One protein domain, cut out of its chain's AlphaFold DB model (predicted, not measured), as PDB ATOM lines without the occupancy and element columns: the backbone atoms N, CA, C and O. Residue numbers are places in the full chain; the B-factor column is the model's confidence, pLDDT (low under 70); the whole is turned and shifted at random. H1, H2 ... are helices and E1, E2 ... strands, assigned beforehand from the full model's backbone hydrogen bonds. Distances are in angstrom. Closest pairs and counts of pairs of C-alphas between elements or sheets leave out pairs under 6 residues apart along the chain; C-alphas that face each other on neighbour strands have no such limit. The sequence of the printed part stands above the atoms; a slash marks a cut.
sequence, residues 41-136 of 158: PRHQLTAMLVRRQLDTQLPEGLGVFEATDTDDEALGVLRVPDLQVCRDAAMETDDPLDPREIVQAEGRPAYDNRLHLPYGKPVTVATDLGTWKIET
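AT A GLANCE: This is residues 41 to 136 of the 158 residues of an uncharacterized protein of Streptomyces sp. V2 (UniProt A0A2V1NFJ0). Three separate two-stranded pieces and one long helix, H1, make the domain: the pair E1 and E4 lies near the middle, the hairpin E2 and E3 lies off it in one direction and well away from H1, and the hairpin E5 and E6 lies off it in another. H1 packs on E1 and E4 with its residues 47 to 55 and on E6 with its residues 49 to 54, while a long stretch without named elements, residues 92 to 122, joins H2 to E5. The printed part has 96 residues with two named helices and six named strands, in the order H1 E1 E2 E3 E4 H2 E5 E6; each strand pair is antiparallel. The class is mixed, helices and strands, with 45 residues, under half, in named elements. The whole is compact, with a radius of gyration of the C-alphas of 13.3 A and spans of 37 by 31 by 28 A.

IN THESE COORDINATES: H1, residues 41 to 55, is 20.9 A long and begins with C-alpha 41 at (11.470, -44.046, -15.111). E1, residues 62 to 66, spans 13.4 A from C-alpha 62 at (30.837, -26.218, -15.686). E2, residues 70 to 72, and E3, residues 77 to 79, are short. E4, residues 83 to 87, spans 13.4 A, and H2, residues 88 to 91, follows it directly. E5, residues 123 to 127, spans 13.0 A. E6, residues 130 to 134, spans 13.3 A and ends with C-alpha 134 at (27.263, -38.459, -26.091).

HOW THE PARTS SIT: E1 and E4 are antiparallel neighbours at 148 degrees, with N 65 and O 84 within hydrogen-bond range at 2.8 A. The closest C-alphas of H1 and E1 are those of Arg 51 and Val 64, 6.2 A apart. Those of H1 and E4 are Ala 47 and Leu 83, 6.9 A apart. The closest C-alphas of H1 and E6 are those of Gln 53 and Ile 134, 6.5 A apart. E5 and E6 form a hairpin at 164 degrees, with N 125 and O 132 at 2.8 A. The hairpin E2 and E3 stands at 176 degrees, with N 70 and O 79 at 2.8 A; both strands are apart from H1. The C-alphas of Leu 62 and Asp 88, 5.6 A apart, are the closest of E1 and H2. Every O i to N i+4 pair in H1 is within hydrogen-bond range; H2 is too short for such a pair.

THE WHOLE: The C-alphas of Asp 94 and Gly 120 are the two farthest apart, at 37.8 A. The printed part has no cut. The link from H2 to E5, 31 residues, is long. The mean pLDDT of the printed part is 87.4, and residues 106 to 115 are under 70.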
ATOM      1  N   PRO A  41      10.172 -43.533 -15.572       90.50
ATOM      2  CA  PRO A  41      11.470 -44.046 -15.111       90.50
ATOM      3  C   PRO A  41      12.549 -44.179 -16.199       90.50
ATOM      4  O   PRO A  41      13.725 -43.947 -15.939       90.50
ATOM      5  N   ARG A  42      12.174 -44.526 -17.438       90.19
ATOM      6  CA  ARG A  42      13.138 -44.625 -18.553       90.19
ATOM      7  C   ARG A  42      13.693 -43.275 -18.992       90.19
ATOM      8  O   ARG A  42      14.847 -43.212 -19.402       90.19
ATOM      9  N   HIS A  43      12.873 -42.228 -18.919       90.94
ATOM     10  CA  HIS A  43      13.317 -40.865 -19.198       90.94
ATOM     11  C   HIS A  43      14.380 -40.460 -18.174       90.94
ATOM     12  O   HIS A  43      15.492 -40.118 -18.559       90.94
ATOM     13  N   GLN A  44      14.087 -40.665 -16.888       92.12
ATOM     14  CA  GLN A  44      15.006 -40.352 -15.789       92.12
ATOM     15  C   GLN A  44      16.325 -41.129 -15.894       92.12
ATOM     16  O   GLN A  44      17.404 -40.553 -15.777       92.12
ATOM     17  N   LEU A  45      16.263 -42.428 -16.215       94.00
ATOM     18  CA  LEU A  45      17.467 -43.227 -16.456       94.00
ATOM     19  C   LEU A  45      18.289 -42.694 -17.640       94.00
ATOM     20  O   LEU A  45      19.515 -42.684 -17.580       94.00
ATOM     21  N   THR A  46      17.627 -42.247 -18.708       93.31
ATOM     22  CA  THR A  46      18.305 -41.668 -19.876       93.31
ATOM     23  C   THR A  46      19.005 -40.362 -19.509       93.31
ATOM     24  O   THR A  46      20.186 -40.222 -19.814       93.31
ATOM     25  N   ALA A  47      18.321 -39.449 -18.813       93.81
ATOM     26  CA  ALA A  47      18.902 -38.185 -18.358       93.81
ATOM     27  C   ALA A  47      20.129 -38.425 -17.462       93.81
ATOM     28  O   ALA A  47      21.203 -37.895 -17.734       93.81
ATOM     29  N   MET A  48      20.020 -39.331 -16.485       95.88
ATOM     30  CA  MET A  48      21.137 -39.700 -15.608       95.88
ATOM     31  C   MET A  48      22.327 -40.294 -16.383       95.88
ATOM     32  O   MET A  48      23.480 -39.986 -16.081       95.88
ATOM     33  N   LEU A  49      22.088 -41.147 -17.388       95.81
ATOM     34  CA  LEU A  49      23.170 -41.723 -18.198       95.81
ATOM     35  C   LEU A  49      23.856 -40.672 -19.073       95.81
ATOM     36  O   LEU A  49      25.077 -40.704 -19.197       95.81
ATOM     37  N   VAL A  50      23.096 -39.748 -19.663       94.62
ATOM     38  CA  VAL A  50      23.658 -38.642 -20.450       94.62
ATOM     39  C   VAL A  50      24.475 -37.714 -19.555       94.62
ATOM     40  O   VAL A  50      25.616 -37.405 -19.892       94.62
ATOM     41  N   ARG A  51      23.945 -37.345 -18.385       96.00
ATOM     42  CA  ARG A  51      24.663 -36.553 -17.383       96.00
ATOM     43  C   ARG A  51      26.004 -37.184 -17.013       96.00
ATOM     44  O   ARG A  51      27.025 -36.525 -17.135       96.00
ATOM     45  N   ARG A  52      26.029 -38.478 -16.672       96.38
ATOM     46  CA  ARG A  52      27.281 -39.187 -16.342       96.38
ATOM     47  C   ARG A  52      28.325 -39.114 -17.450       96.38
ATOM     48  O   ARG A  52      29.510 -39.035 -17.155       96.38
ATOM     49  N   GLN A  53      27.905 -39.178 -18.713       96.62
ATOM     50  CA  GLN A  53      28.835 -39.037 -19.831       96.62
ATOM     51  C   GLN A  53      29.403 -37.618 -19.899       96.62
ATOM     52  O   GLN A  53      30.610 -37.457 -20.072       96.62
ATOM     53  N   LEU A  54      28.559 -36.600 -19.742       95.06
ATOM     54  CA  LEU A  54      28.972 -35.199 -19.781       95.06
ATOM     55  C   LEU A  54      29.863 -34.819 -18.589       95.06
ATOM     56  O   LEU A  54      30.908 -34.219 -18.813       95.06
ATOM     57  N   ASP A  55      29.537 -35.247 -17.368       95.25
ATOM     58  CA  ASP A  55      30.314 -34.952 -16.151       95.25
ATOM     59  C   ASP A  55      31.790 -35.387 -16.271       95.25
ATOM     60  O   ASP A  55      32.673 -34.779 -15.680       95.25
ATOM     61  N   THR A  56      32.091 -36.417 -17.074       95.38
ATOM     62  CA  THR A  56      33.478 -36.874 -17.315       95.38
ATOM     63  C   THR A  56      34.250 -36.057 -18.355       95.38
ATOM     64  O   THR A  56      35.444 -36.277 -18.543       95.38
ATOM     65  N   GLN A  57      33.572 -35.156 -19.068       95.62
ATOM     66  CA  GLN A  57      34.106 -34.404 -20.206       95.62
ATOM     67  C   GLN A  57      34.081 -32.890 -19.990       95.62
ATOM     68  O   GLN A  57      34.781 -32.167 -20.704       95.62
ATOM     69  N   LEU A  58      33.254 -32.401 -19.063       94.25
ATOM     70  CA  LEU A  58      33.146 -30.977 -18.785       94.25
ATOM     71  C   LEU A  58      34.420 -30.455 -18.097       94.25
ATOM     72  O   LEU A  58      34.969 -31.127 -17.223       94.25
ATOM     73  N   PRO A  59      34.909 -29.265 -18.490       93.12
ATOM     74  CA  PRO A  59      35.965 -28.583 -17.756       93.12
ATOM     75  C   PRO A  59      35.480 -28.155 -16.363       93.12
ATOM     76  O   PRO A  59      34.281 -28.027 -16.118       93.12
ATOM     77  N   GLU A  60      36.428 -27.886 -15.464       93.56
ATOM     78  CA  GLU A  60      36.137 -27.357 -14.129       93.56
ATOM     79  C   GLU A  60      35.312 -26.057 -14.199       93.56
ATOM     80  O   GLU A  60      35.556 -25.195 -15.049       93.56
ATOM     81  N   GLY A  61      34.330 -25.925 -13.303       92.62
ATOM     82  CA  GLY A  61      33.423 -24.776 -13.221       92.62
ATOM     83  C   GLY A  61      32.210 -24.832 -14.158       92.62
ATOM     84  O   GLY A  61      31.408 -23.895 -14.150       92.62
ATOM     85  N   LEU A  62      32.071 -25.890 -14.969       94.69
ATOM     86  CA  LEU A  62      30.837 -26.218 -15.686       94.69
ATOM     87  C   LEU A  62      30.166 -27.445 -15.072       94.69
ATOM     88  O   LEU A  62      30.824 -28.443 -14.779       94.69
ATOM     89  N   GLY A  63      28.839 -27.402 -15.004       94.62
ATOM     90  CA  GLY A  63      28.019 -28.488 -14.486       94.62
ATOM     91  C   GLY A  63      26.863 -28.845 -15.413       94.62
ATOM     92  O   GLY A  63      26.385 -28.021 -16.199       94.62
ATOM     93  N   VAL A  64      26.399 -30.092 -15.306       95.38
ATOM     94  CA  VAL A  64      25.116 -30.529 -15.869       95.38
ATOM     95  C   VAL A  64      24.043 -30.422 -14.790       95.38
ATOM     96  O   VAL A  64      24.111 -31.101 -13.762       95.38
ATOM     97  N   PHE A  65      23.018 -29.622 -15.055       94.75
ATOM     98  CA  PHE A  65      21.897 -29.389 -14.149       94.75
ATOM     99  C   PHE A  65      20.600 -29.939 -14.737       94.75
ATOM    100  O   PHE A  65      20.425 -30.001 -15.954       94.75
ATOM    101  N   GLU A  66      19.702 -30.376 -13.861       92.81
ATOM    102  CA  GLU A  66      18.474 -31.084 -14.224       92.81
ATOM    103  C   GLU A  66      17.253 -30.217 -13.911       92.81
ATOM    104  O   GLU A  66      17.240 -29.512 -12.900       92.81
ATOM    105  N   ALA A  67      16.220 -30.301 -14.757       85.81
ATOM    106  CA  ALA A  67      14.859 -29.822 -14.489       85.81
ATOM    107  C   ALA A  67      14.759 -28.424 -13.838       85.81
ATOM    108  O   ALA A  67      13.954 -28.203 -12.933       85.81
ATOM    109  N   THR A  68      15.590 -27.487 -14.290       89.62
ATOM    110  CA  THR A  68      15.664 -26.127 -13.743       89.62
ATOM    111  C   THR A  68      14.818 -25.184 -14.591       89.62
ATOM    112  O   THR A  68      14.978 -25.139 -15.810       89.62
ATOM    113  N   ASP A  69      13.924 -24.419 -13.961       92.00
ATOM    114  CA  ASP A  69      13.148 -23.389 -14.658       92.00
ATOM    115  C   ASP A  69      14.111 -22.398 -15.336       92.00
ATOM    116  O   ASP A  69      14.989 -21.825 -14.697       92.00
ATOM    117  N   THR A  70      13.934 -22.196 -16.639       91.31
ATOM    118  CA  THR A  70      14.660 -21.217 -17.454       91.31
ATOM    119  C   THR A  70      13.652 -20.213 -18.011       91.31
ATOM    120  O   THR A  70      12.753 -20.612 -18.759       91.31
ATOM    121  N   ASP A  71      13.761 -18.933 -17.651       91.81
ATOM    122  CA  ASP A  71      12.756 -17.900 -17.958       91.81
ATOM    123  C   ASP A  71      13.384 -16.693 -18.659       91.81
ATOM    124  O   ASP A  71      14.410 -16.170 -18.233       91.81
ATOM    125  N   ASP A  72      12.748 -16.233 -19.733       89.56
ATOM    126  CA  ASP A  72      13.065 -14.959 -20.355       89.56
ATOM    127  C   ASP A  72      11.823 -14.320 -20.991       89.56
ATOM    128  O   ASP A  72      11.297 -14.770 -22.018       89.56
ATOM    129  N   GLU A  73      11.389 -13.197 -20.412       89.25
ATOM    130  CA  GLU A  73      10.276 -12.396 -20.920       89.25
ATOM    131  C   GLU A  73      10.551 -11.779 -22.301       89.25
ATOM    132  O   GLU A  73       9.642 -11.711 -23.134       89.25
ATOM    133  N   ALA A  74      11.771 -11.307 -22.560       86.31
ATOM    134  CA  ALA A  74      12.132 -10.691 -23.834       86.31
ATOM    135  C   ALA A  74      12.085 -11.708 -24.982       86.31
ATOM    136  O   ALA A  74      11.707 -11.358 -26.102       86.31
ATOM    137  N   LEU A  75      12.413 -12.966 -24.688       82.44
ATOM    138  CA  LEU A  75      12.261 -14.093 -25.608       82.44
ATOM    139  C   LEU A  75      10.839 -14.668 -25.616       82.44
ATOM    140  O   LEU A  75      10.447 -15.339 -26.573       82.44
ATOM    141  N   GLY A  76      10.053 -14.395 -24.576       88.69
ATOM    142  CA  GLY A  76       8.712 -14.936 -24.402       88.69
ATOM    143  C   GLY A  76       8.721 -16.440 -24.119       88.69
ATOM    144  O   GLY A  76       7.842 -17.161 -24.607       88.69
ATOM    145  N   VAL A  77       9.734 -16.918 -23.391       87.25
ATOM    146  CA  VAL A  77      10.012 -18.340 -23.174       87.25
ATOM    147  C   VAL A  77      10.112 -18.648 -21.681       87.25
ATOM    148  O   VAL A  77      10.829 -17.981 -20.953       87.25
ATOM    149  N   LEU A  78       9.430 -19.714 -21.265       92.75
ATOM    150  CA  LEU A  78       9.651 -20.416 -20.003       92.75
ATOM    151  C   LEU A  78       9.816 -21.896 -20.333       92.75
ATOM    152  O   LEU A  78       8.903 -22.491 -20.912       92.75
ATOM    153  N   ARG A  79      10.944 -22.492 -19.965       90.38
ATOM    154  CA  ARG A  79      11.245 -23.910 -20.198       90.38
ATOM    155  C   ARG A  79      11.716 -24.583 -18.928       90.38
ATOM    156  O   ARG A  79      12.243 -23.925 -18.043       90.38
ATOM    157  N   VAL A  80      11.565 -25.898 -18.896       90.88
ATOM    158  CA  VAL A  80      12.157 -26.767 -17.886       90.88
ATOM    159  C   VAL A  80      12.903 -27.867 -18.641       90.88
ATOM    160  O   VAL A  80      12.353 -28.950 -18.858       90.88
ATOM    161  N   PRO A  81      14.112 -27.581 -19.161       88.38
ATOM    162  CA  PRO A  81      14.891 -28.583 -19.869       88.38
ATOM    163  C   PRO A  81      15.206 -29.772 -18.957       88.38
ATOM    164  O   PRO A  81      15.450 -29.622 -17.761       88.38
ATOM    165  N   ASP A  82      15.236 -30.968 -19.545       89.38
ATOM    166  CA  ASP A  82      15.590 -32.185 -18.812       89.38
ATOM    167  C   ASP A  82      17.029 -32.118 -18.288       89.38
ATOM    168  O   ASP A  82      17.287 -32.485 -17.147       89.38
ATOM    169  N   LEU A  83      17.940 -31.622 -19.134       91.12
ATOM    170  CA  LEU A  83      19.340 -31.355 -18.832       91.12
ATOM    171  C   LEU A  83      19.756 -30.024 -19.459       91.12
ATOM    172  O   LEU A  83      19.375 -29.725 -20.594       91.12
ATOM    173  N   GLN A  84      20.608 -29.286 -18.760       91.19
ATOM    174  CA  GLN A  84      21.286 -28.097 -19.265       91.19
ATOM    175  C   GLN A  84      22.730 -28.063 -18.768       91.19
ATOM    176  O   GLN A  84      23.028 -28.581 -17.695       91.19
ATOM    177  N   VAL A  85      23.620 -27.456 -19.550       91.81
ATOM    178  CA  VAL A  85      25.010 -27.215 -19.150       91.81
ATOM    179  C   VAL A  85      25.187 -25.717 -18.978       91.81
ATOM    180  O   VAL A  85      24.855 -24.964 -19.893       91.81
ATOM    181  N   CYS A  86      25.698 -25.288 -17.832       93.00
ATOM    182  CA  CYS A  86      26.030 -23.894 -17.541       93.00
ATOM    183  C   CYS A  86      27.181 -23.831 -16.527       93.00
ATOM    184  O   CYS A  86      27.677 -24.863 -16.068       93.00
ATOM    185  N   ARG A  87      27.641 -22.615 -16.215       93.56
ATOM    186  CA  ARG A  87      28.613 -22.401 -15.136       93.56
ATOM    187  C   ARG A  87      27.962 -22.650 -13.784       93.56
ATOM    188  O   ARG A  87      26.837 -22.208 -13.575       93.56
ATOM    189  N   ASP A  88      28.704 -23.240 -12.853       94.69
ATOM    190  CA  ASP A  88      28.209 -23.497 -11.493       94.69
ATOM    191  C   ASP A  88      27.724 -22.205 -10.818       94.69
ATOM    192  O   ASP A  88      26.633 -22.160 -10.258       94.69
ATOM    193  N   ALA A  89      28.476 -21.113 -10.990       95.19
ATOM    194  CA  ALA A  89      28.135 -19.797 -10.453       95.19
ATOM    195  C   ALA A  89      26.802 -19.230 -10.985       95.19
ATOM    196  O   ALA A  89      26.169 -18.431 -10.306       95.19
ATOM    197  N   ALA A  90      26.350 -19.636 -12.178       93.75
ATOM    198  CA  ALA A  90      25.058 -19.197 -12.713       93.75
ATOM    199  C   ALA A  90      23.869 -19.846 -11.983       93.75
ATOM    200  O   ALA A  90      22.753 -19.337 -12.050       93.75
ATOM    201  N   MET A  91      24.105 -20.962 -11.288       94.81
ATOM    202  CA  MET A  91      23.100 -21.676 -10.499       94.81
ATOM    203  C   MET A  91      23.015 -21.179  -9.050       94.81
ATOM    204  O   MET A  91      22.142 -21.623  -8.308       94.81
ATOM    205  N   GLU A  92      23.882 -20.254  -8.634       95.06
ATOM    206  CA  GLU A  92      23.832 -19.606  -7.317       95.06
ATOM    207  C   GLU A  92      22.766 -18.494  -7.295       95.06
ATOM    208  O   GLU A  92      23.057 -17.317  -7.088       95.06
ATOM    209  N   THR A  93      21.511 -18.867  -7.557       93.56
ATOM    210  CA  THR A  93      20.364 -17.958  -7.662       93.56
ATOM    211  C   THR A  93      19.090 -18.598  -7.107       93.56
ATOM    212  O   THR A  93      18.916 -19.815  -7.174       93.56
ATOM    213  N   ASP A  94      18.186 -17.767  -6.581       93.81
ATOM    214  CA  ASP A  94      16.828 -18.167  -6.178       93.81
ATOM    215  C   ASP A  94      15.791 -17.962  -7.306       93.81
ATOM    216  O   ASP A  94      14.657 -18.442  -7.216       93.81
ATOM    217  N   ASP A  95      16.170 -17.250  -8.370       92.75
ATOM    218  CA  ASP A  95      15.336 -16.987  -9.545       92.75
ATOM    219  C   ASP A  95      15.501 -18.085 -10.617       92.75
ATOM    220  O   ASP A  95      16.506 -18.803 -10.622       92.75
ATOM    221  N   PRO A  96      14.556 -18.220 -11.573       92.94
ATOM    222  CA  PRO A  96      14.774 -19.042 -12.762       92.94
ATOM    223  C   PRO A  96      16.088 -18.687 -13.471       92.94
ATOM    224  O   PRO A  96      16.456 -17.515 -13.554       92.94
ATOM    225  N   LEU A  97      16.763 -19.690 -14.033       93.19
ATOM    226  CA  LEU A  97      18.017 -19.483 -14.751       93.19
ATOM    227  C   LEU A  97      17.786 -18.593 -15.986       93.19
ATOM    228  O   LEU A  97      16.865 -18.846 -16.770       93.19
ATOM    229  N   ASP A  98      18.653 -17.597 -16.207       90.19
ATOM    230  CA  ASP A  98      18.677 -16.861 -17.476       90.19
ATOM    231  C   ASP A  98      19.140 -17.817 -18.594       90.19
ATOM    232  O   ASP A  98      20.248 -18.361 -18.520       90.19
ATOM    233  N   PRO A  99      18.350 -18.025 -19.666       87.31
ATOM    234  CA  PRO A  99      18.733 -18.917 -20.756       87.31
ATOM    235  C   PRO A  99      20.078 -18.581 -21.419       87.31
ATOM    236  O   PRO A  99      20.636 -19.433 -22.108       87.31
ATOM    237  N   ARG A 100      20.597 -17.357 -21.266       87.00
ATOM    238  CA  ARG A 100      21.910 -16.946 -21.794       87.00
ATOM    239  C   ARG A 100      23.087 -17.572 -21.051       87.00
ATOM    240  O   ARG A 100      24.169 -17.628 -21.625       87.00
ATOM    241  N   GLU A 101      22.875 -18.052 -19.830       89.94
ATOM    242  CA  GLU A 101      23.896 -18.746 -19.036       89.94
ATOM    243  C   GLU A 101      24.101 -20.201 -19.478       89.94
ATOM    244  O   GLU A 101      25.110 -20.831 -19.153       89.94
ATOM    245  N   ILE A 102      23.152 -20.746 -20.244       89.00
ATOM    246  CA  ILE A 102      23.243 -22.094 -20.798       89.00
ATOM    247  C   ILE A 102      24.221 -22.084 -21.973       89.00
ATOM    248  O   ILE A 102      24.113 -21.263 -22.889       89.00
ATOM    249  N   VAL A 103      25.154 -23.034 -21.972       85.06
ATOM    250  CA  VAL A 103      26.161 -23.154 -23.027       85.06
ATOM    251  C   VAL A 103      25.489 -23.410 -24.376       85.06
ATOM    252  O   VAL A 103      24.641 -24.295 -24.523       85.06
ATOM    253  N   GLN A 104      25.888 -22.633 -25.381       80.75
ATOM    254  CA  GLN A 104      25.293 -22.662 -26.711       80.75
ATOM    255  C   GLN A 104      26.148 -23.479 -27.675       80.75
ATOM    256  O   GLN A 104      27.373 -23.379 -27.698       80.75
ATOM    257  N   ALA A 105      25.484 -24.247 -28.535       70.69
ATOM    258  CA  ALA A 105      26.119 -24.817 -29.711       70.69
ATOM    259  C   ALA A 105      25.956 -23.836 -30.882       70.69
ATOM    260  O   ALA A 105      24.835 -23.464 -31.225       70.69
ATOM    261  N   GLU A 106      27.066 -23.422 -31.498       65.12
ATOM    262  CA  GLU A 106      27.085 -22.762 -32.819       65.12
ATOM    263  C   GLU A 106      26.173 -21.519 -32.954       65.12
ATOM    264  O   GLU A 106      25.500 -21.336 -33.969       65.12
ATOM    265  N   GLY A 107      26.112 -20.661 -31.928       59.03
ATOM    266  CA  GLY A 107      25.304 -19.429 -31.962       59.03
ATOM    267  C   GLY A 107      23.789 -19.665 -32.020       59.03
ATOM    268  O   GLY A 107      23.031 -18.744 -32.334       59.03
ATOM    269  N   ARG A 108      23.334 -20.893 -31.741       62.16
ATOM    270  CA  ARG A 108      21.916 -21.202 -31.574       62.16
ATOM    271  C   ARG A 108      21.448 -20.715 -30.209       62.16
ATOM    272  O   ARG A 108      22.147 -20.939 -29.220       62.16
ATOM    273  N   PRO A 109      20.241 -20.131 -30.118       59.59
ATOM    274  CA  PRO A 109      19.659 -19.839 -28.822       59.59
ATOM    275  C   PRO A 109      19.586 -21.117 -27.978       59.59
ATOM    276  O   PRO A 109      19.199 -22.168 -28.492       59.59
ATOM    277  N   ALA A 110      19.900 -21.025 -26.684       65.00
ATOM    278  CA  ALA A 110      19.964 -22.178 -25.780       65.00
ATOM    279  C   ALA A 110      18.705 -23.077 -25.804       65.00
ATOM    280  O   ALA A 110      18.783 -24.287 -25.597       65.00
ATOM    281  N   TYR A 111      17.543 -22.499 -26.121       62.78
ATOM    282  CA  TYR A 111      16.241 -23.166 -26.180       62.78
ATOM    283  C   TYR A 111      15.879 -23.777 -27.548       62.78
ATOM    284  O   TYR A 111      14.876 -24.488 -27.639       62.78
ATOM    285  N   ASP A 112      16.648 -23.508 -28.609       61.78
ATOM    286  CA  ASP A 112      16.388 -23.997 -29.976       61.78
ATOM    287  C   ASP A 112      17.208 -25.254 -30.326       61.78
ATOM    288  O   ASP A 112      17.240 -25.729 -31.460       61.78
ATOM    289  N   ASN A 113      17.842 -25.866 -29.322       57.66
ATOM    290  CA  ASN A 113      18.648 -27.080 -29.466       57.66
ATOM    291  C   ASN A 113      17.809 -28.361 -29.658       57.66
ATOM    292  O   ASN A 113      18.224 -29.458 -29.282       57.66
ATOM    293  N   ARG A 114      16.626 -28.264 -30.281       64.56
ATOM    294  CA  ARG A 114      15.875 -29.443 -30.733       64.56
ATOM    295  C   ARG A 114      16.537 -30.021 -31.975       64.56
ATOM    296  O   ARG A 114      16.193 -29.696 -33.107       64.56
ATOM    297  N   LEU A 115      17.492 -30.909 -31.742       66.81
ATOM    298  CA  LEU A 115      18.206 -31.605 -32.799       66.81
ATOM    299  C   LEU A 115      17.515 -32.934 -33.123       66.81
ATOM    300  O   LEU A 115      17.282 -33.773 -32.252       66.81
ATOM    301  N   HIS A 116      17.213 -33.152 -34.402       70.75
ATOM    302  CA  HIS A 116      16.755 -34.446 -34.903       70.75
ATOM    303  C   HIS A 116      17.964 -35.328 -35.218       70.75
ATOM    304  O   HIS A 116      18.433 -35.383 -36.353       70.75
ATOM    305  N   LEU A 117      18.487 -35.993 -34.190       74.25
ATOM    306  CA  LEU A 117      19.678 -36.830 -34.306       74.25
ATOM    307  C   LEU A 117      19.296 -38.312 -34.418       74.25
ATOM    308  O   LEU A 117      18.377 -38.768 -33.730       74.25
ATOM    309  N   PRO A 118      19.973 -39.088 -35.282       76.31
ATOM    310  CA  PRO A 118      19.714 -40.514 -35.395       76.31
ATOM    311  C   PRO A 118      20.122 -41.226 -34.100       76.31
ATOM    312  O   PRO A 118      21.291 -41.212 -33.715       76.31
ATOM    313  N   TYR A 119      19.163 -41.892 -33.452       83.44
ATOM    314  CA  TYR A 119      19.450 -42.751 -32.302       83.44
ATOM    315  C   TYR A 119      20.452 -43.845 -32.694       83.44
ATOM    316  O   TYR A 119      20.332 -44.470 -33.751       83.44
ATOM    317  N   GLY A 120      21.380 -44.150 -31.792       87.88
ATOM    318  CA  GLY A 120      22.347 -45.231 -31.951       87.88
ATOM    319  C   GLY A 120      23.649 -44.800 -32.606       87.88
ATOM    320  O   GLY A 120      24.529 -45.632 -32.806       87.88
ATOM    321  N   LYS A 121      23.785 -43.512 -32.928       90.19
ATOM    322  CA  LYS A 121      25.050 -42.902 -33.330       90.19
ATOM    323  C   LYS A 121      25.536 -41.953 -32.240       90.19
ATOM    324  O   LYS A 121      24.703 -41.331 -31.575       90.19
ATOM    325  N   PRO A 122      26.855 -41.812 -32.055       91.50
ATOM    326  CA  PRO A 122      27.358 -40.803 -31.148       91.50
ATOM    327  C   PRO A 122      26.939 -39.409 -31.615       91.50
ATOM    328  O   PRO A 122      26.949 -39.111 -32.812       91.50
ATOM    329  N   VAL A 123      26.567 -38.575 -30.656       89.56
ATOM    330  CA  VAL A 123      26.237 -37.167 -30.855       89.56
ATOM    331  C   VAL A 123      27.414 -36.335 -30.379       89.56
ATOM    332  O   VAL A 123      27.917 -36.557 -29.282       89.56
ATOM    333  N   THR A 124      27.839 -35.374 -31.190       88.25
ATOM    334  CA  THR A 124      28.865 -34.404 -30.812       88.25
ATOM    335  C   THR A 124      28.209 -33.047 -30.609       88.25
ATOM    336  O   THR A 124      27.514 -32.560 -31.497       88.25
ATOM    337  N   VAL A 125      28.428 -32.457 -29.438       85.62
ATOM    338  CA  VAL A 125      27.998 -31.102 -29.094       85.62
ATOM    339  C   VAL A 125      29.243 -30.228 -29.098       85.62
ATOM    340  O   VAL A 125      30.111 -30.390 -28.242       85.62
ATOM    341  N   ALA A 126      29.355 -29.350 -30.092       85.31
ATOM    342  CA  ALA A 126      30.442 -28.386 -30.202       85.31
ATOM    343  C   ALA A 126      29.955 -27.011 -29.734       85.31
ATOM    344  O   ALA A 126      28.950 -26.495 -30.221       85.31
ATOM    345  N   THR A 127      30.673 -26.434 -28.779       83.31
ATOM    346  CA  THR A 127      30.396 -25.128 -28.174       83.31
ATOM    347  C   THR A 127      31.667 -24.285 -28.193       83.31
ATOM    348  O   THR A 127      32.754 -24.781 -28.496       83.31
ATOM    349  N   ASP A 128      31.547 -23.011 -27.847       81.69
ATOM    350  CA  ASP A 128      32.691 -22.135 -27.598       81.69
ATOM    351  C   ASP A 128      33.523 -22.566 -26.375       81.69
ATOM    352  O   ASP A 128      34.712 -22.261 -26.302       81.69
ATOM    353  N   LEU A 129      32.927 -23.318 -25.444       83.94
ATOM    354  CA  LEU A 129      33.574 -23.794 -24.216       83.94
ATOM    355  C   LEU A 129      34.176 -25.202 -24.332       83.94
ATOM    356  O   LEU A 129      34.850 -25.664 -23.412       83.94
ATOM    357  N   GLY A 130      33.944 -25.900 -25.443       86.06
ATOM    358  CA  GLY A 130      34.464 -27.246 -25.653       86.06
ATOM    359  C   GLY A 130      33.621 -28.093 -26.596       86.06
ATOM    360  O   GLY A 130      32.557 -27.692 -27.067       86.06
ATOM    361  N   THR A 131      34.124 -29.292 -26.878       90.19
ATOM    362  CA  THR A 131      33.429 -30.301 -27.681       90.19
ATOM    363  C   THR A 131      33.230 -31.558 -26.851       90.19
ATOM    364  O   THR A 131      34.200 -32.124 -26.351       90.19
ATOM    365  N   TRP A 132      31.984 -32.010 -26.743       91.38
ATOM    366  CA  TRP A 132      31.608 -33.164 -25.928       91.38
ATOM    367  C   TRP A 132      30.881 -34.206 -26.761       91.38
ATOM    368  O   TRP A 132      30.202 -33.894 -27.743       91.38
ATOM    369  N   LYS A 133      31.025 -35.467 -26.365       93.00
ATOM    370  CA  LYS A 133      30.468 -36.618 -27.065       93.00
ATOM    371  C   LYS A 133      29.461 -37.340 -26.178       93.00
ATOM    372  O   LYS A 133      29.731 -37.613 -25.015       93.00
ATOM    373  N   ILE A 134      28.314 -37.684 -26.747       93.00
ATOM    374  CA  ILE A 134      27.263 -38.459 -26.091       93.00
ATOM    375  C   ILE A 134      27.044 -39.734 -26.904       93.00
ATOM    376  O   ILE A 134      26.576 -39.699 -28.043       93.00
ATOM    377  N   GLU A 135      27.373 -40.873 -26.313       94.38
ATOM    378  CA  GLU A 135      27.064 -42.197 -26.832       94.38
ATOM    379  C   GLU A 135      25.578 -42.498 -26.629       94.38
ATOM    380  O   GLU A 135      25.068 -42.513 -25.505       94.38
ATOM    381  N   THR A 136      24.868 -42.740 -27.736       92.62
ATOM    382  CA  THR A 136      23.411 -42.961 -27.715       92.62
ATOM    383  C   THR A 136      22.998 -44.411 -27.952       92.62
ATOM    384  O   THR A 136      21.819 -44.727 -27.821       92.62
TER     385      THR A 136